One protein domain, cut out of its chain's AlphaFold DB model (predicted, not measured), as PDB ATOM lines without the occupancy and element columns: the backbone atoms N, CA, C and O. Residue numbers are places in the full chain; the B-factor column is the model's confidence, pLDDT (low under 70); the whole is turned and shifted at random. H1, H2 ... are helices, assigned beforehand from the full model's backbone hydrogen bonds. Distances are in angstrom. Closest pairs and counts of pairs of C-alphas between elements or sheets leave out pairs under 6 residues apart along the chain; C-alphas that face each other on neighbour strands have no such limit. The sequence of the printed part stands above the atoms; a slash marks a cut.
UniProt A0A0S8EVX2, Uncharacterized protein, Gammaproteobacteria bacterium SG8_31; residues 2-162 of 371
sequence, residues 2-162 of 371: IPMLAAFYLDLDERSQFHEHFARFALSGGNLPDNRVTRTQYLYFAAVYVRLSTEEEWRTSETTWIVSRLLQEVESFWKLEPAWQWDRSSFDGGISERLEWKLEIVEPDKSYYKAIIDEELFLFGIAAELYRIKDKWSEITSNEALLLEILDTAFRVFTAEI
ATOM      1  N   ILE A   2     -37.554 -29.462  52.188       96.38
ATOM      2  CA  ILE A   2     -36.863 -29.830  53.444       96.38
ATOM      3  C   ILE A   2     -36.574 -31.334  53.605       96.38
ATOM      4  O   ILE A   2     -35.410 -31.662  53.821       96.38
ATOM      5  N   PRO A   3     -37.533 -32.263  53.399       96.50
ATOM      6  CA  PRO A   3     -37.227 -33.692  53.504       96.50
ATOM      7  C   PRO A   3     -36.153 -34.179  52.526       96.50
ATOM      8  O   PRO A   3     -35.338 -35.021  52.882       96.50
ATOM      9  N   MET A   4     -36.110 -33.618  51.314       97.56
ATOM     10  CA  MET A   4     -35.078 -33.958  50.334       97.56
ATOM     11  C   MET A   4     -33.721 -33.419  50.767       97.56
ATOM     12  O   MET A   4     -32.757 -34.169  50.806       97.56
ATOM     13  N   LEU A   5     -33.646 -32.143  51.151       96.94
ATOM     14  CA  LEU A   5     -32.395 -31.563  51.639       96.94
ATOM     15  C   LEU A   5     -31.849 -32.344  52.837       96.94
ATOM     16  O   LEU A   5     -30.661 -32.634  52.870       96.94
ATOM     17  N   ALA A   6     -32.709 -32.743  53.778       96.44
ATOM     18  CA  ALA A   6     -32.297 -33.553  54.916       96.44
ATOM     19  C   ALA A   6     -31.817 -34.946  54.495       96.44
ATOM     20  O   ALA A   6     -30.786 -35.389  54.985       96.44
ATOM     21  N   ALA A   7     -32.522 -35.614  53.576       96.75
ATOM     22  CA  ALA A   7     -32.112 -36.928  53.088       96.75
ATOM     23  C   ALA A   7     -30.701 -36.897  52.487       96.75
ATOM     24  O   ALA A   7     -29.894 -37.769  52.790       96.75
ATOM     25  N   PHE A   8     -30.380 -35.869  51.699       95.94
ATOM     26  CA  PHE A   8     -29.051 -35.725  51.109       95.94
ATOM     27  C   PHE A   8     -27.993 -35.225  52.102       95.94
ATOM     28  O   PHE A   8     -26.929 -35.821  52.213       95.94
ATOM     29  N   TYR A   9     -28.266 -34.168  52.869       93.88
ATOM     30  CA  TYR A   9     -27.268 -33.584  53.776       93.88
ATOM     31  C   TYR A   9     -26.976 -34.429  55.015       93.88
ATOM     32  O   TYR A   9     -25.902 -34.293  55.593       93.88
ATOM     33  N   LEU A  10     -27.918 -35.274  55.432       93.06
ATOM     34  CA  LEU A  10     -27.763 -36.159  56.587       93.06
ATOM     35  C   LEU A  10     -27.517 -37.619  56.179       93.06
ATOM     36  O   LEU A  10     -27.557 -38.485  57.049       93.06
ATOM     37  N   ASP A  11     -27.273 -37.884  54.888       92.25
ATOM     38  CA  ASP A  11     -26.936 -39.213  54.360       92.25
ATOM     39  C   ASP A  11     -28.001 -40.288  54.679       92.25
ATOM     40  O   ASP A  11     -27.682 -41.417  55.039       92.25
ATOM     41  N   LEU A  12     -29.289 -39.938  54.579       94.88
ATOM     42  CA  LEU A  12     -30.394 -40.833  54.950       94.88
ATOM     43  C   LEU A  12     -30.777 -41.796  53.810       94.88
ATOM     44  O   LEU A  12     -30.674 -41.465  52.621       94.88
ATOM     45  N   ASP A  13     -31.302 -42.972  54.169       95.44
ATOM     46  CA  ASP A  13     -31.763 -43.998  53.217       95.44
ATOM     47  C   ASP A  13     -32.928 -43.503  52.334       95.44
ATOM     48  O   ASP A  13     -33.117 -43.958  51.196       95.44
ATOM     49  N   GLU A  14     -33.697 -42.521  52.813       95.75
ATOM     50  CA  GLU A  14     -34.823 -41.906  52.110       95.75
ATOM     51  C   GLU A  14     -34.427 -41.184  50.811       95.75
ATOM     52  O   GLU A  14     -35.307 -40.923  49.985       95.75
ATOM     53  N   ARG A  15     -33.132 -40.927  50.549       95.56
ATOM     54  CA  ARG A  15     -32.656 -40.466  49.224       95.56
ATOM     55  C   ARG A  15     -33.160 -41.357  48.092       95.56
ATOM     56  O   ARG A  15     -33.586 -40.855  47.052       95.56
ATOM     57  N   SER A  16     -33.194 -42.671  48.324       95.50
ATOM     58  CA  SER A  16     -33.702 -43.653  47.358       95.50
ATOM     59  C   SER A  16     -35.126 -43.346  46.880       95.50
ATOM     60  O   SER A  16     -35.424 -43.504  45.696       95.50
ATOM     61  N   GLN A  17     -35.989 -42.822  47.756       97.12
ATOM     62  CA  GLN A  17     -37.364 -42.457  47.412       97.12
ATOM     63  C   GLN A  17     -37.416 -41.230  46.493       97.12
ATOM     64  O   GLN A  17     -38.275 -41.153  45.610       97.12
ATOM     65  N   PHE A  18     -36.485 -40.284  46.656       97.56
ATOM     66  CA  PHE A  18     -36.348 -39.146  45.744       97.56
ATOM     67  C   PHE A  18     -35.807 -39.588  44.386       97.56
ATOM     68  O   PHE A  18     -36.372 -39.193  43.366       97.56
ATOM     69  N   HIS A  19     -34.802 -40.470  44.349       96.75
ATOM     70  CA  HIS A  19     -34.341 -41.056  43.087       96.75
ATOM     71  C   HIS A  19     -35.477 -41.760  42.340       96.75
ATOM     72  O   HIS A  19     -35.674 -41.527  41.146       96.75
ATOM     73  N   GLU A  20     -36.278 -42.563  43.042       97.06
ATOM     74  CA  GLU A  20     -37.424 -43.253  42.453       97.06
ATOM     75  C   GLU A  20     -38.501 -42.269  41.964       97.06
ATOM     76  O   GLU A  20     -39.041 -42.423  40.866       97.06
ATOM     77  N   HIS A  21     -38.798 -41.224  42.744       97.12
ATOM     78  CA  HIS A  21     -39.738 -40.177  42.348       97.12
ATOM     79  C   HIS A  21     -39.320 -39.500  41.041       97.12
ATOM     80  O   HIS A  21     -40.127 -39.420  40.112       97.12
ATOM     81  N   PHE A  22     -38.068 -39.050  40.944       97.38
ATOM     82  CA  PHE A  22     -37.578 -38.353  39.758       97.38
ATOM     83  C   PHE A  22     -37.387 -39.280  38.555       97.38
ATOM     84  O   PHE A  22     -37.629 -38.857  37.424       97.38
ATOM     85  N   ALA A  23     -37.071 -40.559  38.775       96.31
ATOM     86  CA  ALA A  23     -37.106 -41.559  37.714       96.31
ATOM     87  C   ALA A  23     -38.523 -41.710  37.133       96.31
ATOM     88  O   ALA A  23     -38.702 -41.644  35.917       96.31
ATOM     89  N   ARG A  24     -39.559 -41.828  37.982       96.62
ATOM     90  CA  ARG A  24     -40.961 -41.876  37.522       96.62
ATOM     91  C   ARG A  24     -41.382 -40.590  36.814       96.62
ATOM     92  O   ARG A  24     -42.059 -40.662  35.790       96.62
ATOM     93  N   PHE A  25     -40.975 -39.432  37.332       96.12
ATOM     94  CA  PHE A  25     -41.235 -38.141  36.697       96.12
ATOM     95  C   PHE A  25     -40.669 -38.109  35.270       96.12
ATOM     96  O   PHE A  25     -41.428 -37.861  34.331       96.12
ATOM     97  N   ALA A  26     -39.396 -38.471  35.087       96.31
ATOM     98  CA  ALA A  26     -38.762 -38.531  33.771       96.31
ATOM     99  C   ALA A  26     -39.453 -39.528  32.824       96.31
ATOM    100  O   ALA A  26     -39.783 -39.186  31.690       96.31
ATOM    101  N   LEU A  27     -39.754 -40.740  33.304       94.19
ATOM    102  CA  LEU A  27     -40.420 -41.782  32.512       94.19
ATOM    103  C   LEU A  27     -41.851 -41.410  32.098       94.19
ATOM    104  O   LEU A  27     -42.332 -41.875  31.067       94.19
ATOM    105  N   SER A  28     -42.531 -40.563  32.874       93.62
ATOM    106  CA  SER A  28     -43.866 -40.053  32.538       93.62
ATOM    107  C   SER A  28     -43.862 -38.937  31.485       93.62
ATOM    108  O   SER A  28     -44.930 -38.456  31.115       93.62
ATOM    109  N   GLY A  29     -42.682 -38.509  31.016       90.38
ATOM    110  CA  GLY A  29     -42.522 -37.340  30.146       90.38
ATOM    111  C   GLY A  29     -42.571 -36.005  30.894       90.38
ATOM    112  O   GLY A  29     -42.669 -34.954  30.266       90.38
ATOM    113  N   GLY A  30     -42.502 -36.043  32.228       86.81
ATOM    114  CA  GLY A  30     -42.544 -34.885  33.113       86.81
ATOM    115  C   GLY A  30     -43.824 -34.072  32.999       86.81
ATOM    116  O   GLY A  30     -43.776 -32.881  32.694       86.81
ATOM    117  N   ASN A  31     -44.961 -34.715  33.270       86.94
ATOM    118  CA  ASN A  31     -46.237 -34.020  33.407       86.94
ATOM    119  C   ASN A  31     -46.138 -32.971  34.521       86.94
ATOM    120  O   ASN A  31     -45.901 -33.304  35.684       86.94
ATOM    121  N   LEU A  32     -46.318 -31.708  34.149       88.81
ATOM    122  CA  LEU A  32     -46.250 -30.564  35.049       88.81
ATOM    123  C   LEU A  32     -47.639 -29.934  35.203       88.81
ATOM    124  O   LEU A  32     -48.450 -30.024  34.283       88.81
ATOM    125  N   PRO A  33     -47.919 -29.278  36.339       86.38
ATOM    126  CA  PRO A  33     -49.139 -28.496  36.506       86.38
ATOM    127  C   PRO A  33     -49.234 -27.351  35.487       86.38
ATOM    128  O   PRO A  33     -48.230 -26.713  35.178       86.38
ATOM    129  N   ASP A  34     -50.452 -27.018  35.051       85.88
ATOM    130  CA  ASP A  34     -50.693 -25.860  34.173       85.88
ATOM    131  C   ASP A  34     -50.466 -24.522  34.896       85.88
ATOM    132  O   ASP A  34     -50.116 -23.511  34.287       85.88
ATOM    133  N   ASN A  35     -50.656 -24.498  36.220       90.31
ATOM    134  CA  ASN A  35     -50.410 -23.307  37.023       90.31
ATOM    135  C   ASN A  35     -48.909 -22.981  37.045       90.31
ATOM    136  O   ASN A  35     -48.123 -23.721  37.639       90.31
ATOM    137  N   ARG A  36     -48.529 -21.842  36.449       90.44
ATOM    138  CA  ARG A  36     -47.123 -21.440  36.268       90.44
ATOM    139  C   ARG A  36     -46.326 -21.385  37.571       90.44
ATOM    140  O   ARG A  36     -45.243 -21.947  37.610       90.44
ATOM    141  N   VAL A  37     -46.874 -20.820  38.650       91.12
ATOM    142  CA  VAL A  37     -46.183 -20.765  39.958       91.12
ATOM    143  C   VAL A  37     -45.948 -22.167  40.529       91.12
ATOM    144  O   VAL A  37     -44.861 -22.478  41.006       91.12
ATOM    145  N   THR A  38     -46.944 -23.053  40.449       92.31
ATOM    146  CA  THR A  38     -46.797 -24.443  40.922       92.31
ATOM    147  C   THR A  38     -45.784 -25.209  40.066       92.31
ATOM    148  O   THR A  38     -44.985 -25.989  40.586       92.31
ATOM    149  N   ARG A  39     -45.784 -24.963  38.750       95.38
ATOM    150  CA  ARG A  39     -44.825 -25.532  37.799       95.38
ATOM    151  C   ARG A  39     -43.402 -25.069  38.092       95.38
ATOM    152  O   ARG A  39     -42.537 -25.924  38.252       95.38
ATOM    153  N   THR A  40     -43.150 -23.767  38.232       96.50
ATOM    154  CA  THR A  40     -41.808 -23.245  38.545       96.50
ATOM    155  C   THR A  40     -41.329 -23.685  39.926       96.50
ATOM    156  O   THR A  40     -40.170 -24.063  40.067       96.50
ATOM    157  N   GLN A  41     -42.217 -23.774  40.921       96.69
ATOM    158  CA  GLN A  41     -41.877 -24.338  42.228       96.69
ATOM    159  C   GLN A  41     -41.417 -25.804  42.132       96.69
ATOM    160  O   GLN A  41     -40.426 -26.186  42.762       96.69
ATOM    161  N   TYR A  42     -42.117 -26.639  41.357       97.19
ATOM    162  CA  TYR A  42     -41.719 -28.036  41.159       97.19
ATOM    163  C   TYR A  42     -40.425 -28.155  40.341       97.19
ATOM    164  O   TYR A  42     -39.567 -28.972  40.663       97.19
ATOM    165  N   LEU A  43     -40.239 -27.310  39.324       98.25
ATOM    166  CA  LEU A  43     -38.998 -27.264  38.549       98.25
ATOM    167  C   LEU A  43     -37.803 -26.831  39.407       98.25
ATOM    168  O   LEU A  43     -36.734 -27.421  39.287       98.25
ATOM    169  N   TYR A  44     -37.982 -25.890  40.336       98.69
ATOM    170  CA  TYR A  44     -36.951 -25.552  41.319       98.69
ATOM    171  C   TYR A  44     -36.626 -26.742  42.228       98.69
ATOM    172  O   TYR A  44     -35.457 -27.061  42.438       98.69
ATOM    173  N   PHE A  45     -37.640 -27.477  42.696       98.31
ATOM    174  CA  PHE A  45     -37.430 -28.727  43.430       98.31
ATOM    175  C   PHE A  45     -36.637 -29.766  42.616       98.31
ATOM    176  O   PHE A  45     -35.716 -30.383  43.151       98.31
ATOM    177  N   ALA A  46     -36.924 -29.908  41.320       98.44
ATOM    178  CA  ALA A  46     -36.172 -30.775  40.417       98.44
ATOM    179  C   ALA A  46     -34.725 -30.299  40.195       98.44
ATOM    180  O   ALA A  46     -33.812 -31.121  40.194       98.44
ATOM    181  N   ALA A  47     -34.491 -28.992  40.056       98.69
ATOM    182  CA  ALA A  47     -33.152 -28.428  39.892       98.69
ATOM    183  C   ALA A  47     -32.274 -28.682  41.130       98.69
ATOM    184  O   ALA A  47     -31.141 -29.148  41.002       98.69
ATOM    185  N   VAL A  48     -32.829 -28.484  42.332       98.50
ATOM    186  CA  VAL A  48     -32.155 -28.811  43.600       98.50
ATOM    187  C   VAL A  48     -31.825 -30.308  43.673       98.50
ATOM    188  O   VAL A  48     -30.702 -30.663  44.024       98.50
ATOM    189  N   TYR A  49     -32.752 -31.192  43.287       98.50
ATOM    190  CA  TYR A  49     -32.496 -32.639  43.231       98.50
ATOM    191  C   TYR A  49     -31.357 -33.009  42.275       98.50
ATOM    192  O   TYR A  49     -30.485 -33.801  42.634       98.50
ATOM    193  N   VAL A  50     -31.361 -32.459  41.059       98.19
ATOM    194  CA  VAL A  50     -30.327 -32.743  40.055       98.19
ATOM    195  C   VAL A  50     -28.959 -32.306  40.564       98.19
ATOM    196  O   VAL A  50     -27.990 -33.053  40.414       98.19
ATOM    197  N   ARG A  51     -28.874 -31.136  41.205       97.62
ATOM    198  CA  ARG A  51     -27.627 -30.665  41.813       97.62
ATOM    199  C   ARG A  51     -27.147 -31.609  42.912       97.62
ATOM    200  O   ARG A  51     -26.001 -32.037  42.853       97.62
ATOM    201  N   LEU A  52     -28.021 -32.003  43.839       97.12
ATOM    202  CA  LEU A  52     -27.675 -32.944  44.914       97.12
ATOM    203  C   LEU A  52     -27.213 -34.302  44.366       97.12
ATOM    204  O   LEU A  52     -26.178 -34.820  44.768       97.12
ATOM    205  N   SER A  53     -27.936 -34.840  43.385       96.06
ATOM    206  CA  SER A  53     -27.578 -36.109  42.738       96.06
ATOM    207  C   SER A  53     -26.243 -36.009  41.994       96.06
ATOM    208  O   SER A  53     -25.468 -36.956  41.978       96.06
ATOM    209  N   THR A  54     -25.943 -34.853  41.394       93.88
ATOM    210  CA  THR A  54     -24.662 -34.618  40.710       93.88
ATOM    211  C   THR A  54     -23.493 -34.555  41.697       93.88
ATOM    212  O   THR A  54     -22.421 -35.069  41.385       93.88
ATOM    213  N   GLU A  55     -23.684 -33.944  42.872       90.50
ATOM    214  CA  GLU A  55     -22.680 -33.884  43.948       90.50
ATOM    215  C   GLU A  55     -22.331 -35.287  44.486       90.50
ATOM    216  O   GLU A  55     -21.184 -35.532  44.850       90.50
ATOM    217  N   GLU A  56     -23.278 -36.228  44.441       89.50
ATOM    218  CA  GLU A  56     -23.080 -37.648  44.782       89.50
ATOM    219  C   GLU A  56     -22.612 -38.519  43.596       89.50
ATOM    220  O   GLU A  56     -22.579 -39.744  43.694       89.50
ATOM    221  N   GLU A  57     -22.278 -37.910  42.453       88.62
ATOM    222  CA  GLU A  57     -21.917 -38.602  41.204       88.62
ATOM    223  C   GLU A  57     -23.018 -39.547  40.661       88.62
ATOM    224  O   GLU A  57     -22.768 -40.410  39.814       88.62
ATOM    225  N   TRP A  58     -24.273 -39.349  41.079       85.31
ATOM    226  CA  TRP A  58     -25.440 -40.090  40.605       85.31
ATOM    227  C   TRP A  58     -25.973 -39.504  39.293       85.31
ATOM    228  O   TRP A  58     -26.859 -38.642  39.262       85.31
ATOM    229  N   ARG A  59     -25.435 -40.000  38.172       89.25
ATOM    230  CA  ARG A  59     -25.859 -39.624  36.816       89.25
ATOM    231  C   ARG A  59     -26.496 -40.795  36.075       89.25
ATOM    232  O   ARG A  59     -25.863 -41.815  35.820       89.25
ATOM    233  N   THR A  60     -27.736 -40.595  35.646       92.19
ATOM    234  CA  THR A  60     -28.531 -41.558  34.870       92.19
ATOM    235  C   THR A  60     -29.137 -40.925  33.613       92.19
ATOM    236  O   THR A  60     -29.115 -39.699  33.435       92.19
ATOM    237  N   SER A  61     -29.728 -41.746  32.740       93.25
ATOM    238  CA  SER A  61     -30.530 -41.275  31.601       93.25
ATOM    239  C   SER A  61     -31.676 -40.362  32.036       93.25
ATOM    240  O   SER A  61     -31.936 -39.352  31.388       93.25
ATOM    241  N   GLU A  62     -32.319 -40.673  33.159       94.75
ATOM    242  CA  GLU A  62     -33.443 -39.912  33.710       94.75
ATOM    243  C   GLU A  62     -32.975 -38.538  34.189       94.75
ATOM    244  O   GLU A  62     -33.560 -37.530  33.808       94.75
ATOM    245  N   THR A  63     -31.879 -38.466  34.954       94.88
ATOM    246  CA  THR A  63     -31.312 -37.168  35.379       94.88
ATOM    247  C   THR A  63     -30.857 -36.317  34.192       94.88
ATOM    248  O   THR A  63     -31.073 -35.109  34.193       94.88
ATOM    249  N   THR A  64     -30.319 -36.945  33.139       95.06
ATOM    250  CA  THR A  64     -29.949 -36.254  31.892       95.06
ATOM    251  C   THR A  64     -31.174 -35.661  31.204       95.06
ATOM    252  O   THR A  64     -31.173 -34.489  30.834       95.06
ATOM    253  N   TRP A  65     -32.253 -36.438  31.105       96.19
ATOM    254  CA  TRP A  65     -33.520 -35.957  30.568       96.19
ATOM    255  C   TRP A  65     -34.090 -34.794  31.396       96.19
ATOM    256  O   TRP A  65     -34.532 -33.800  30.822       96.19
ATOM    257  N   ILE A  66     -34.029 -34.877  32.732       97.62
ATOM    258  CA  ILE A  66     -34.493 -33.804  33.627       97.62
ATOM    259  C   ILE A  66     -33.682 -32.523  33.400       97.62
ATOM    260  O   ILE A  66     -34.283 -31.457  33.299       97.62
ATOM    261  N   VAL A  67     -32.352 -32.601  33.264       97.94
ATOM    262  CA  VAL A  67     -31.499 -31.438  32.942       97.94
ATOM    263  C   VAL A  67     -31.937 -30.784  31.633       97.94
ATOM    264  O   VAL A  67     -32.165 -29.577  31.597       97.94
ATOM    265  N   SER A  68     -32.104 -31.569  30.564       97.06
ATOM    266  CA  SER A  68     -32.565 -31.036  29.276       97.06
ATOM    267  C   SER A  68     -33.949 -30.396  29.387       97.06
ATOM    268  O   SER A  68     -34.184 -29.330  28.819       97.06
ATOM    269  N   ARG A  69     -34.857 -31.016  30.150       97.31
ATOM    270  CA  ARG A  69     -36.196 -30.482  30.394       97.31
ATOM    271  C   ARG A  69     -36.144 -29.162  31.159       97.31
ATOM    272  O   ARG A  69     -36.830 -28.229  30.767       97.31
ATOM    273  N   LEU A  70     -35.323 -29.061  32.205       98.31
ATOM    274  CA  LEU A  70     -35.146 -27.831  32.978       98.31
ATOM    275  C   LEU A  70     -34.619 -26.690  32.105       98.31
ATOM    276  O   LEU A  70     -35.177 -25.600  32.151       98.31
ATOM    277  N   LEU A  71     -33.607 -26.939  31.272       98.44
ATOM    278  CA  LEU A  71     -33.062 -25.928  30.359       98.44
ATOM    279  C   LEU A  71     -34.106 -25.438  29.347       98.44
ATOM    280  O   LEU A  71     -34.241 -24.235  29.143       98.44
ATOM    281  N   GLN A  72     -34.888 -26.356  28.773       97.19
ATOM    282  CA  GLN A  72     -35.981 -26.008  27.865       97.19
ATOM    283  C   GLN A  72     -37.038 -25.136  28.554       97.19
ATOM    284  O   GLN A  72     -37.516 -24.166  27.977       97.19
ATOM    285  N   GLU A  73     -37.422 -25.484  29.781       97.50
ATOM    286  CA  GLU A  73     -38.397 -24.721  30.564       97.50
ATOM    287  C   GLU A  73     -37.869 -23.332  30.932       97.50
ATOM    288  O   GLU A  73     -38.600 -22.352  30.819       97.50
ATOM    289  N   VAL A  74     -36.592 -23.237  31.318       98.31
ATOM    290  CA  VAL A  74     -35.921 -21.964  31.605       98.31
ATOM    291  C   VAL A  74     -35.932 -21.060  30.375       98.31
ATOM    292  O   VAL A  74     -36.368 -19.917  30.475       98.31
ATOM    293  N   GLU A  75     -35.516 -21.564  29.210       98.25
ATOM    294  CA  GLU A  75     -35.549 -20.801  27.956       98.25
ATOM    295  C   GLU A  75     -36.979 -20.384  27.588       98.25
ATOM    296  O   GLU A  75     -37.220 -19.221  27.251       98.25
ATOM    297  N   SER A  76     -37.931 -21.316  27.717       97.38
ATOM    298  CA  SER A  76     -39.340 -21.079  27.412       97.38
ATOM    299  C   SER A  76     -39.901 -19.931  28.245       97.38
ATOM    300  O   SER A  76     -40.388 -18.949  27.690       97.38
ATOM    301  N   PHE A  77     -39.771 -19.996  29.572       97.44
ATOM    302  CA  PHE A  77     -40.263 -18.941  30.456       97.44
ATOM    303  C   PHE A  77     -39.526 -17.619  30.278       97.44
ATOM    304  O   PHE A  77     -40.145 -16.557  30.369       97.44
ATOM    305  N   TRP A  78     -38.214 -17.670  30.045       98.25
ATOM    306  CA  TRP A  78     -37.399 -16.469  29.966       98.25
ATOM    307  C   TRP A  78     -37.696 -15.644  28.713       98.25
ATOM    308  O   TRP A  78     -37.792 -14.424  28.832       98.25
ATOM    309  N   LYS A  79     -37.864 -16.291  27.547       97.06
ATOM    310  CA  LYS A  79     -37.878 -15.612  26.234       97.06
ATOM    311  C   LYS A  79     -39.026 -15.970  25.289       97.06
ATOM    312  O   LYS A  79     -39.247 -15.219  24.344       97.06
ATOM    313  N   LEU A  80     -39.688 -17.118  25.451       95.44
ATOM    314  CA  LEU A  80     -40.573 -17.660  24.404       95.44
ATOM    315  C   LEU A  80     -42.056 -17.602  24.769       95.44
ATOM    316  O   LEU A  80     -42.893 -17.283  23.928       95.44
ATOM    317  N   GLU A  81     -42.399 -17.965  26.002       95.06
ATOM    318  CA  GLU A  81     -43.773 -17.943  26.484       95.06
ATOM    319  C   GLU A  81     -44.144 -16.541  26.957       95.06
ATOM    320  O   GLU A  81     -43.475 -16.027  27.859       95.06
ATOM    321  N   PRO A  82     -45.260 -15.964  26.470       95.31
ATOM    322  CA  PRO A  82     -45.718 -14.675  26.954       95.31
ATOM    323  C   PRO A  82     -45.894 -14.679  28.475       95.31
ATOM    324  O   PRO A  82     -46.596 -15.529  29.035       95.31
ATOM    325  N   ALA A  83     -45.258 -13.729  29.155       93.75
ATOM    326  CA  ALA A  83     -45.382 -13.582  30.595       93.75
ATOM    327  C   ALA A  83     -46.586 -12.690  30.909       93.75
ATOM    328  O   ALA A  83     -46.667 -11.546  30.470       93.75
ATOM    329  N   TRP A  84     -47.537 -13.214  31.677       89.31
ATOM    330  CA  TRP A  84     -48.702 -12.463  32.146       89.31
ATOM    331  C   TRP A  84     -48.470 -11.927  33.552       89.31
ATOM    332  O   TRP A  84     -47.815 -12.580  34.365       89.31
ATOM    333  N   GLN A  85     -49.030 -10.759  33.865       86.62
ATOM    334  CA  GLN A  85     -49.090 -10.289  35.243       86.62
ATOM    335  C   GLN A  85     -50.260  -9.329  35.456       86.62
ATOM    336  O   GLN A  85     -50.348  -8.291  34.801       86.62
ATOM    337  N   TRP A  86     -51.118  -9.672  36.420       88.38
ATOM    338  CA  TRP A  86     -52.271  -8.863  36.823       88.38
ATOM    339  C   TRP A  86     -53.199  -8.533  35.643       88.38
ATOM    340  O   TRP A  86     -53.338  -9.330  34.717       88.38
ATOM    341  N   ASP A  87     -53.822  -7.356  35.671       87.19
ATOM    342  CA  ASP A  87     -54.753  -6.874  34.648       87.19
ATOM    343  C   ASP A  87     -54.044  -6.196  33.453       87.19
ATOM    344  O   ASP A  87     -54.634  -5.368  32.754       87.19
ATOM    345  N   ARG A  88     -52.760  -6.502  33.219       89.69
ATOM    346  CA  ARG A  88     -51.961  -5.933  32.118       89.69
ATOM    347  C   ARG A  88     -51.931  -6.851  30.901       89.69
ATOM    348  O   ARG A  88     -52.198  -8.040  31.003       89.69
ATOM    349  N   SER A  89     -51.553  -6.304  29.746       90.81
ATOM    350  CA  SER A  89     -51.194  -7.114  28.576       90.81
ATOM    351  C   SER A  89     -49.982  -8.001  28.870       90.81
ATOM    352  O   SER A  89     -49.125  -7.633  29.675       90.81
ATOM    353  N   SER A  90     -49.896  -9.140  28.184       93.56
ATOM    354  CA  SER A  90     -48.713  -9.995  28.250       93.56
ATOM    355  C   SER A  90     -47.456  -9.300  27.735       93.56
ATOM    356  O   SER A  90     -47.525  -8.414  26.883       93.56
ATOM    357  N   PHE A  91     -46.320  -9.766  28.239       95.94
ATOM    358  CA  PHE A  91     -44.987  -9.495  27.716       95.94
ATOM    359  C   PHE A  91     -44.608 -10.639  26.776       95.94
ATOM    360  O   PHE A  91     -44.387 -11.763  27.235       95.94
ATOM    361  N   ASP A  92     -44.604 -10.384  25.469       96.06
ATOM    362  CA  ASP A  92     -44.376 -11.414  24.448       96.06
ATOM    363  C   ASP A  92     -42.925 -11.927  24.456       96.06
ATOM    364  O   ASP A  92     -42.674 -13.063  24.061       96.06
ATOM    365  N   GLY A  93     -41.983 -11.127  24.964       96.00
ATOM    366  CA  GLY A  93     -40.589 -11.490  25.226       96.00
ATOM    367  C   GLY A  93     -40.367 -12.239  26.544       96.00
ATOM    368  O   GLY A  93     -39.230 -12.340  27.004       96.00
ATOM    369  N   GLY A  94     -41.433 -12.749  27.165       97.25
ATOM    370  CA  GLY A  94     -41.370 -13.589  28.357       97.25
ATOM    371  C   GLY A  94     -40.976 -12.849  29.634       97.25
ATOM    372  O   GLY A  94     -41.211 -11.650  29.798       97.25
ATOM    373  N   ILE A  95     -40.423 -13.595  30.596       97.88
ATOM    374  CA  ILE A  95     -40.061 -13.057  31.915       97.88
ATOM    375  C   ILE A  95     -38.937 -12.019  31.815       97.88
ATOM    376  O   ILE A  95     -38.932 -11.076  32.602       97.88
ATOM    377  N   SER A  96     -38.034 -12.148  30.837       98.31
ATOM    378  CA  SER A  96     -36.959 -11.177  30.606       98.31
ATOM    379  C   SER A  96     -37.515  -9.773  30.334       98.31
ATOM    380  O   SER A  96     -37.199  -8.830  31.058       98.31
ATOM    381  N   GLU A  97     -38.426  -9.648  29.360       97.88
ATOM    382  CA  GLU A  97     -39.073  -8.371  29.023       97.88
ATOM    383  C   GLU A  97     -39.888  -7.826  30.205       97.88
ATOM    384  O   GLU A  97     -39.826  -6.632  30.514       97.88
ATOM    385  N   ARG A  98     -40.614  -8.704  30.911       97.31
ATOM    386  CA  ARG A  98     -41.391  -8.324  32.096       97.31
ATOM    387  C   ARG A  98     -40.501  -7.724  33.186       97.31
ATOM    388  O   ARG A  98     -40.870  -6.705  33.763       97.31
ATOM    389  N   LEU A  99     -39.360  -8.342  33.488       98.12
ATOM    390  CA  LEU A  99     -38.436  -7.864  34.517       98.12
ATOM    391  C   LEU A  99     -37.777  -6.541  34.134       98.12
ATOM    392  O   LEU A  99     -37.695  -5.658  34.983       98.12
ATOM    393  N   GLU A 100     -37.373  -6.377  32.874       97.62
ATOM    394  CA  GLU A 100     -36.818  -5.104  32.407       97.62
ATOM    395  C   GLU A 100     -37.843  -3.979  32.591       97.62
ATOM    396  O   GLU A 100     -37.554  -2.968  33.230       97.62
ATOM    397  N   TRP A 101     -39.094  -4.209  32.180       97.00
ATOM    398  CA  TRP A 101     -40.172  -3.245  32.391       97.00
ATOM    399  C   TRP A 101     -40.381  -2.892  33.875       97.00
ATOM    400  O   TRP A 101     -40.561  -1.719  34.200       97.00
ATOM    401  N   LYS A 102     -40.343  -3.879  34.786       97.06
ATOM    402  CA  LYS A 102     -40.513  -3.644  36.235       97.06
ATOM    403  C   LYS A 102     -39.401  -2.788  36.836       97.06
ATOM    404  O   LYS A 102     -39.677  -2.002  37.740       97.06
ATOM    405  N   LEU A 103     -38.168  -2.974  36.364       96.56
ATOM    406  CA  LEU A 103     -36.992  -2.255  36.854       96.56
ATOM    407  C   LEU A 103     -36.888  -0.840  36.266       96.56
ATOM    408  O   LEU A 103     -36.345   0.050  36.916       96.56
ATOM    409  N   GLU A 104     -37.418  -0.618  35.061       96.06
ATOM    410  CA  GLU A 104     -37.369   0.684  34.384       96.06
ATOM    411  C   GLU A 104     -38.570   1.590  34.692       96.06
ATOM    412  O   GLU A 104     -38.453   2.819  34.618       96.06
ATOM    413  N   ILE A 105     -39.740   1.027  35.015       93.81
ATOM    414  CA  ILE A 105     -40.939   1.837  35.246       93.81
ATOM    415  C   ILE A 105     -40.847   2.636  36.552       93.81
ATOM    416  O   ILE A 105     -40.681   2.090  37.641       93.81
ATOM    417  N   VAL A 106     -41.015   3.956  36.440       89.44
ATOM    418  CA  VAL A 106     -40.923   4.875  37.587       89.44
ATOM    419  C   VAL A 106     -42.247   4.959  38.354       89.44
ATOM    420  O   VAL A 106     -42.256   4.852  39.575       89.44
ATOM    421  N   GLU A 107     -43.369   5.123  37.648       90.19
ATOM    422  CA  GLU A 107     -44.698   5.312  38.248       90.19
ATOM    423  C   GLU A 107     -45.731   4.416  37.542       90.19
ATOM    424  O   GLU A 107     -46.315   4.820  36.532       90.19
ATOM    425  N   PRO A 108     -45.941   3.171  38.006       92.56
ATOM    426  CA  PRO A 108     -47.008   2.324  37.486       92.56
ATOM    427  C   PRO A 108     -48.386   2.783  37.995       92.56
ATOM    428  O   PRO A 108     -48.502   3.337  39.083       92.56
ATOM    429  N   ASP A 109     -49.457   2.464  37.254       93.12
ATOM    430  CA  ASP A 109     -50.845   2.756  37.674       93.12
ATOM    431  C   ASP A 109     -51.220   2.124  39.028       93.12
ATOM    432  O   ASP A 109     -52.103   2.615  39.736       93.12
ATOM    433  N   LYS A 110     -50.584   0.990  39.340       95.38
ATOM    434  CA  LYS A 110     -50.692   0.251  40.596       95.38
ATOM    435  C   LYS A 110     -49.306  -0.143  41.066       95.38
ATOM    436  O   LYS A 110     -48.534  -0.672  40.263       95.38
ATOM    437  N   SER A 111     -49.004   0.062  42.345       95.56
ATOM    438  CA  SER A 111     -47.660  -0.209  42.877       95.56
ATOM    439  C   SER A 111     -47.280  -1.685  42.698       95.56
ATOM    440  O   SER A 111     -46.196  -1.995  42.199       95.56
ATOM    441  N   TYR A 112     -48.234  -2.596  42.915       96.25
ATOM    442  CA  TYR A 112     -48.005  -4.041  42.796       96.25
ATOM    443  C   TYR A 112     -47.764  -4.528  41.369       96.25
ATOM    444  O   TYR A 112     -47.342  -5.670  41.169       96.25
ATOM    445  N   TYR A 113     -47.965  -3.687  40.349       96.44
ATOM    446  CA  TYR A 113     -47.589  -4.059  38.989       96.44
ATOM    447  C   TYR A 113     -46.084  -4.275  38.849       96.44
ATOM    448  O   TYR A 113     -45.683  -5.171  38.107       96.44
ATOM    449  N   LYS A 114     -45.257  -3.538  39.601       95.62
ATOM    450  CA  LYS A 114     -43.802  -3.738  39.601       95.62
ATOM    451  C   LYS A 114     -43.306  -4.779  40.615       95.62
ATOM    452  O   LYS A 114     -42.099  -4.973  40.746       95.62
ATOM    453  N   ALA A 115     -44.208  -5.469  41.315       97.25
ATOM    454  CA  ALA A 115     -43.822  -6.495  42.275       97.25
ATOM    455  C   ALA A 115     -43.105  -7.659  41.581       97.25
ATOM    456  O   ALA A 115     -43.608  -8.203  40.592       97.25
ATOM    457  N   ILE A 116     -41.952  -8.051  42.112       98.06
ATOM    458  CA  ILE A 116     -41.249  -9.285  41.775       98.06
ATOM    459  C   ILE A 116     -41.930 -10.418  42.545       98.06
ATOM    460  O   ILE A 116     -42.111 -10.347  43.759       98.06
ATOM    461  N   ILE A 117     -42.359 -11.447  41.825       96.88
ATOM    462  CA  ILE A 117     -43.215 -12.519  42.335       96.88
ATOM    463  C   ILE A 117     -42.486 -13.864  42.329       96.88
ATOM    464  O   ILE A 117     -41.483 -14.049  41.640       96.88
ATOM    465  N   ASP A 118     -43.044 -14.838  43.055       97.25
ATOM    466  CA  ASP A 118     -42.505 -16.198  43.192       97.25
ATOM    467  C   ASP A 118     -42.079 -16.834  41.863       97.25
ATOM    468  O   ASP A 118     -41.089 -17.555  41.818       97.25
ATOM    469  N   GLU A 119     -42.804 -16.575  40.771       96.44
ATOM    470  CA  GLU A 119     -42.462 -17.112  39.452       96.44
ATOM    471  C   GLU A 119     -41.044 -16.722  39.002       96.44
ATOM    472  O   GLU A 119     -40.290 -17.584  38.550       96.44
ATOM    473  N   GLU A 120     -40.673 -15.448  39.150       98.06
ATOM    474  CA  GLU A 120     -39.344 -14.949  38.779       98.06
ATOM    475  C   GLU A 120     -38.278 -15.465  39.736       98.06
ATOM    476  O   GLU A 120     -37.222 -15.925  39.310       98.06
ATOM    477  N   LEU A 121     -38.586 -15.463  41.032       98.69
ATOM    478  CA  LEU A 121     -37.657 -15.880  42.076       98.69
ATOM    479  C   LEU A 121     -37.338 -17.381  41.987       98.69
ATOM    480  O   LEU A 121     -36.185 -17.785  42.142       98.69
ATOM    481  N   PHE A 122     -38.323 -18.217  41.639       98.69
ATOM    482  CA  PHE A 122     -38.074 -19.619  41.311       98.69
ATOM    483  C   PHE A 122     -37.228 -19.778  40.052       98.69
ATOM    484  O   PHE A 122     -36.353 -20.640  40.041       98.69
ATOM    485  N   LEU A 123     -37.455 -18.973  39.012       98.56
ATOM    486  CA  LEU A 123     -36.647 -19.042  37.795       98.56
ATOM    487  C   LEU A 123     -35.181 -18.677  38.068       98.56
ATOM    488  O   LEU A 123     -34.287 -19.383  37.602       98.56
ATOM    489  N   PHE A 124     -34.937 -17.654  38.892       98.88
ATOM    490  CA  PHE A 124     -33.599 -17.303  39.377       98.88
ATOM    491  C   PHE A 124     -32.954 -18.471  40.129       98.88
ATOM    492  O   PHE A 124     -31.830 -18.867  39.820       98.88
ATOM    493  N   GLY A 125     -33.693 -19.088  41.057       98.75
ATOM    494  CA  GLY A 125     -33.230 -20.265  41.792       98.75
ATOM    495  C   GLY A 125     -32.912 -21.461  40.887       98.75
ATOM    496  O   GLY A 125     -31.895 -22.121  41.084       98.75
ATOM    497  N   ILE A 126     -33.738 -21.740  39.871       98.88
ATOM    498  CA  ILE A 126     -33.493 -22.827  38.905       98.88
ATOM    499  C   ILE A 126     -32.195 -22.568  38.137       98.88
ATOM    500  O   ILE A 126     -31.355 -23.465  38.047       98.88
ATOM    501  N   ALA A 127     -32.016 -21.354  37.608       98.88
ATOM    502  CA  ALA A 127     -30.812 -20.996  36.869       98.88
ATOM    503  C   ALA A 127     -29.555 -21.123  37.742       98.88
ATOM    504  O   ALA A 127     -28.554 -21.685  37.297       98.88
ATOM    505  N   ALA A 128     -29.637 -20.692  39.003       98.81
ATOM    506  CA  ALA A 128     -28.554 -20.805  39.973       98.81
ATOM    507  C   ALA A 128     -28.162 -22.263  40.255       98.81
ATOM    508  O   ALA A 128     -26.984 -22.616  40.195       98.81
ATOM    509  N   GLU A 129     -29.135 -23.143  40.504       98.75
ATOM    510  CA  GLU A 129     -28.864 -24.561  40.765       98.75
ATOM    511  C   GLU A 129     -28.258 -25.281  39.555       98.75
ATOM    512  O   GLU A 129     -27.338 -26.082  39.721       98.75
ATOM    513  N   LEU A 130     -28.717 -24.970  38.338       98.69
ATOM    514  CA  LEU A 130     -28.129 -25.515  37.112       98.69
ATOM    515  C   LEU A 130     -26.701 -25.000  36.900       98.69
ATOM    516  O   LEU A 130     -25.798 -25.784  36.608       98.69
ATOM    517  N   TYR A 131     -26.472 -23.699  37.082       98.44
ATOM    518  CA  TYR A 131     -25.157 -23.094  36.882       98.44
ATOM    519  C   TYR A 131     -24.099 -23.693  37.821       98.44
ATOM    520  O   TYR A 131     -22.973 -23.959  37.400       98.44
ATOM    521  N   ARG A 132     -24.473 -24.022  39.064       97.50
ATOM    522  CA  ARG A 132     -23.578 -24.662  40.046       97.50
ATOM    523  C   ARG A 132     -22.992 -25.999  39.593       97.50
ATOM    524  O   ARG A 132     -21.929 -26.390  40.064       97.50
ATOM    525  N   ILE A 133     -23.667 -26.699  38.685       97.19
ATOM    526  CA  ILE A 133     -23.240 -28.005  38.167       97.19
ATOM    527  C   ILE A 133     -22.814 -27.952  36.694       97.19
ATOM    528  O   ILE A 133     -22.646 -28.999  36.065       97.19
ATOM    529  N   LYS A 134     -22.604 -26.752  36.132       95.75
ATOM    530  CA  LYS A 134     -22.329 -26.543  34.700       95.75
ATOM    531  C   LYS A 134     -21.139 -27.338  34.161       95.75
ATOM    532  O   LYS A 134     -21.198 -27.825  33.038       95.75
ATOM    533  N   ASP A 135     -20.098 -27.538  34.968       94.38
ATOM    534  CA  ASP A 135     -18.877 -28.237  34.540       94.38
ATOM    535  C   ASP A 135     -19.044 -29.770  34.514       94.38
ATOM    536  O   ASP A 135     -18.170 -30.497  34.039       94.38
ATOM    537  N   LYS A 136     -20.169 -30.289  35.023       95.19
ATOM    538  CA  LYS A 136     -20.504 -31.723  35.022       95.19
ATOM    539  C   LYS A 136     -21.448 -32.114  33.877       95.19
ATOM    540  O   LYS A 136     -21.624 -33.306  33.607       95.19
ATOM    541  N   TRP A 137     -22.025 -31.131  33.184       95.06
ATOM    542  CA  TRP A 137     -23.103 -31.320  32.214       95.06
ATOM    543  C   TRP A 137     -22.895 -30.453  30.969       95.06
ATOM    544  O   TRP A 137     -23.107 -29.244  30.997       95.06
ATOM    545  N   SER A 138     -22.560 -31.086  29.844       94.06
ATOM    546  CA  SER A 138     -22.363 -30.413  28.551       94.06
ATOM    547  C   SER A 138     -23.583 -29.620  28.073       94.06
ATOM    548  O   SER A 138     -23.449 -28.586  27.420       94.06
ATOM    549  N   GLU A 139     -24.778 -30.106  28.399       94.44
ATOM    550  CA  GLU A 139     -26.065 -29.491  28.100       94.44
ATOM    551  C   GLU A 139     -26.182 -28.128  28.790       94.44
ATOM    552  O   GLU A 139     -26.629 -27.161  28.177       94.44
ATOM    553  N   ILE A 140     -25.714 -28.041  30.038       95.81
ATOM    554  CA  ILE A 140     -25.700 -26.804  30.821       95.81
ATOM    555  C   ILE A 140     -24.606 -25.876  30.302       95.81
ATOM    556  O   ILE A 140     -24.887 -24.707  30.059       95.81
ATOM    557  N   THR A 141     -23.396 -26.388  30.043       95.69
ATOM    558  CA  THR A 141     -22.314 -25.591  29.435       95.69
ATOM    559  C   THR A 141     -22.761 -24.943  28.119       95.69
ATOM    560  O   THR A 141     -22.471 -23.781  27.857       95.69
ATOM    561  N   SER A 142     -23.531 -25.662  27.298       96.31
ATOM    562  CA  SER A 142     -24.039 -25.143  26.019       96.31
ATOM    563  C   SER A 142     -25.079 -24.027  26.178       96.31
ATOM    564  O   SER A 142     -25.305 -23.272  25.237       96.31
ATOM    565  N   ASN A 143     -25.699 -23.912  27.355       97.62
ATOM    566  CA  ASN A 143     -26.708 -22.909  27.692       97.62
ATOM    567  C   ASN A 143     -26.198 -21.894  28.731       97.62
ATOM    568  O   ASN A 143     -26.989 -21.139  29.293       97.62
ATOM    569  N   GLU A 144     -24.887 -21.852  28.984       97.69
ATOM    570  CA  GLU A 144     -24.284 -21.033  30.039       97.69
ATOM    571  C   GLU A 144     -24.658 -19.551  29.905       97.69
ATOM    572  O   GLU A 144     -25.049 -18.934  30.888       97.69
ATOM    573  N   ALA A 145     -24.647 -19.002  28.686       98.25
ATOM    574  CA  ALA A 145     -24.992 -17.601  28.440       98.25
ATOM    575  C   ALA A 145     -26.420 -17.236  28.884       98.25
ATOM    576  O   ALA A 145     -26.627 -16.162  29.441       98.25
ATOM    577  N   LEU A 146     -27.395 -18.129  28.674       98.50
ATOM    578  CA  LEU A 146     -28.771 -17.922  29.132       98.50
ATOM    579  C   LEU A 146     -28.846 -17.925  30.663       98.50
ATOM    580  O   LEU A 146     -29.537 -17.097  31.248       98.50
ATOM    581  N   LEU A 147     -28.140 -18.852  31.313       98.69
ATOM    582  CA  LEU A 147     -28.125 -18.933  32.773       98.69
ATOM    583  C   LEU A 147     -27.453 -17.703  33.391       98.69
ATOM    584  O   LEU A 147     -27.978 -17.159  34.356       98.69
ATOM    585  N   LEU A 148     -26.343 -17.239  32.810       98.50
ATOM    586  CA  LEU A 148     -25.663 -16.012  33.226       98.50
ATOM    587  C   LEU A 148     -26.568 -14.785  33.101       98.50
ATOM    588  O   LEU A 148     -26.685 -14.029  34.051       98.50
ATOM    589  N   GLU A 149     -27.286 -14.638  31.987       98.62
ATOM    590  CA  GLU A 149     -28.237 -13.536  31.786       98.62
ATOM    591  C   GLU A 149     -29.320 -13.483  32.881       98.62
ATOM    592  O   GLU A 149     -29.677 -12.409  33.378       98.62
ATOM    593  N   ILE A 150     -29.829 -14.647  33.293       98.81
ATOM    594  CA  ILE A 150     -30.809 -14.756  34.380       98.81
ATOM    595  C   ILE A 150     -30.171 -14.404  35.731       98.81
ATOM    596  O   ILE A 150     -30.793 -13.693  36.521       98.81
ATOM    597  N   LEU A 151     -28.948 -14.870  36.002       98.81
ATOM    598  CA  LEU A 151     -28.233 -14.587  37.252       98.81
ATOM    599  C   LEU A 151     -27.853 -13.106  37.380       98.81
ATOM    600  O   LEU A 151     -28.076 -12.517  38.437       98.81
ATOM    601  N   ASP A 152     -27.394 -12.482  36.295       98.50
ATOM    602  CA  ASP A 152     -27.122 -11.044  36.228       98.50
ATOM    603  C   ASP A 152     -28.404 -10.239  36.488       98.50
ATOM    604  O   ASP A 152     -28.406  -9.248  37.221       98.50
ATOM    605  N   THR A 153     -29.535 -10.689  35.933       98.75
ATOM    606  CA  THR A 153     -30.836 -10.056  36.177       98.75
ATOM    607  C   THR A 153     -31.292 -10.239  37.624       98.75
ATOM    608  O   THR A 153     -31.790  -9.288  38.226       98.75
ATOM    609  N   ALA A 154     -31.082 -11.415  38.221       98.75
ATOM    610  CA  ALA A 154     -31.367 -11.646  39.635       98.75
ATOM    611  C   ALA A 154     -30.550 -10.692  40.520       98.75
ATOM    612  O   ALA A 154     -31.106 -10.053  41.413       98.75
ATOM    613  N   PHE A 155     -29.260 -10.515  40.219       98.69
ATOM    614  CA  PHE A 155     -28.407  -9.573  40.941       98.69
ATOM    615  C   PHE A 155     -28.897  -8.126  40.794       98.69
ATOM    616  O   PHE A 155     -29.006  -7.409  41.790       98.69
ATOM    617  N   ARG A 156     -29.299  -7.703  39.585       98.50
ATOM    618  CA  ARG A 156     -29.937  -6.390  39.356       98.50
ATOM    619  C   ARG A 156     -31.208  -6.213  40.190       98.50
ATOM    620  O   ARG A 156     -31.394  -5.163  40.793       98.50
ATOM    621  N   VAL A 157     -32.060  -7.236  40.266       98.75
ATOM    622  CA  VAL A 157     -33.285  -7.200  41.078       98.75
ATOM    623  C   VAL A 157     -32.951  -7.029  42.559       98.75
ATOM    624  O   VAL A 157     -33.431  -6.089  43.185       98.75
ATOM    625  N   PHE A 158     -32.098  -7.882  43.128       98.62
ATOM    626  CA  PHE A 158     -31.768  -7.814  44.556       98.62
ATOM    627  C   PHE A 158     -30.942  -6.579  44.936       98.62
ATOM    628  O   PHE A 158     -30.972  -6.159  46.085       98.62
ATOM    629  N   THR A 159     -30.218  -5.967  44.004       98.06
ATOM    630  CA  THR A 159     -29.529  -4.693  44.269       98.06
ATOM    631  C   THR A 159     -30.464  -3.488  44.179       98.06
ATOM    632  O   THR A 159     -30.299  -2.546  44.950       98.06
ATOM    633  N   ALA A 160     -31.450  -3.506  43.279       97.62
ATOM    634  CA  ALA A 160     -32.374  -2.389  43.079       97.62
ATOM    635  C   ALA A 160     -33.554  -2.373  44.063       97.62
ATOM    636  O   ALA A 160     -34.039  -1.304  44.428       97.62
ATOM    637  N   GLU A 161     -34.037  -3.545  44.473       97.62
ATOM    638  CA  GLU A 161     -35.337  -3.691  45.141       97.62
ATOM    639  C   GLU A 161     -35.228  -3.975  46.655       97.62
ATOM    640  O   GLU A 161     -36.240  -4.050  47.357       97.62
ATOM    641  N   ILE A 162     -34.009  -4.121  47.180       98.06
ATOM    642  CA  ILE A 162     -33.738  -4.271  48.615       98.06
ATOM    643  C   ILE A 162     -33.625  -2.896  49.274       98.06
ATOM    644  O   ILE A 162     -32.857  -2.039  48.839       98.06
TER     645      ILE A 162
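What this domain is: This is residues 2 to 162 of the 371 residues of an uncharacterized protein of Gammaproteobacteria bacterium SG8_31 (UniProt A0A0S8EVX2). This is an elongated body of mostly crossed helices: H3 and H7 lie side by side in the middle, H4 crosses both, and H9 packs on H7. H1 and H2 lie at one end, H5 and H6 at the other, and short H8 packs on H4. The 161 printed residues, with nine named helices in order H1 to H9 and no named strand, are of the class all helix. The whole is compact, with a radius of gyration of the C-alphas of 16.7 A, and spans 53 by 29 by 28 A.

Where its parts are: Find C-alpha 2 at (-36.863, -29.830, 53.444), where H1, residues 2 to 9, begins. Next come H2, residues 15 to 27, H3, residues 36 to 55, 28.5 A long, and H4, residues 61 to 80, 26.7 A. H5, residues 94 to 104, H6, 111 to 114, H7, 118 to 131, and H8, 138 to 141, follow. H9, residues 144 to 160, runs 24.1 A to C-alpha 160 at (-32.374, -2.389, 43.079).

How they stand to each other: Start at H4, the hub, touching five helices. With H3 it forms a helical hairpin, at a steep tilt of 41 degrees; C-alphas 50 and 63 come closest, 6.5 A. Residues 67 to 71 alone touch H8, closest at C-alphas 68 and 139, 6.8 A. H3 touches H7 at a shallow tilt of 20 degrees, the same way; look at C-alphas 44 and 126, the closest, 5.0 A. H7 touches H9 at a steep 47 degrees, closest at C-alphas 127 and 147, 5.3 A. H1 touches H2, closest at C-alphas 7 and 15, 5.3 A. H5 and H6 only just touch, with 3 pairs of C-alphas within 8 A. Every O i to N i+4 pair is within hydrogen-bond range in H1 to H5, H7 and H9; H6 and H8 are too short for one.

The domain as a whole: The farthest C-alphas, of Asp 13 and Glu 107, are 53.1 A apart. The printed part has no cut; the link from H4 to H5 is long, and no printed residue is under 70 in pLDDT.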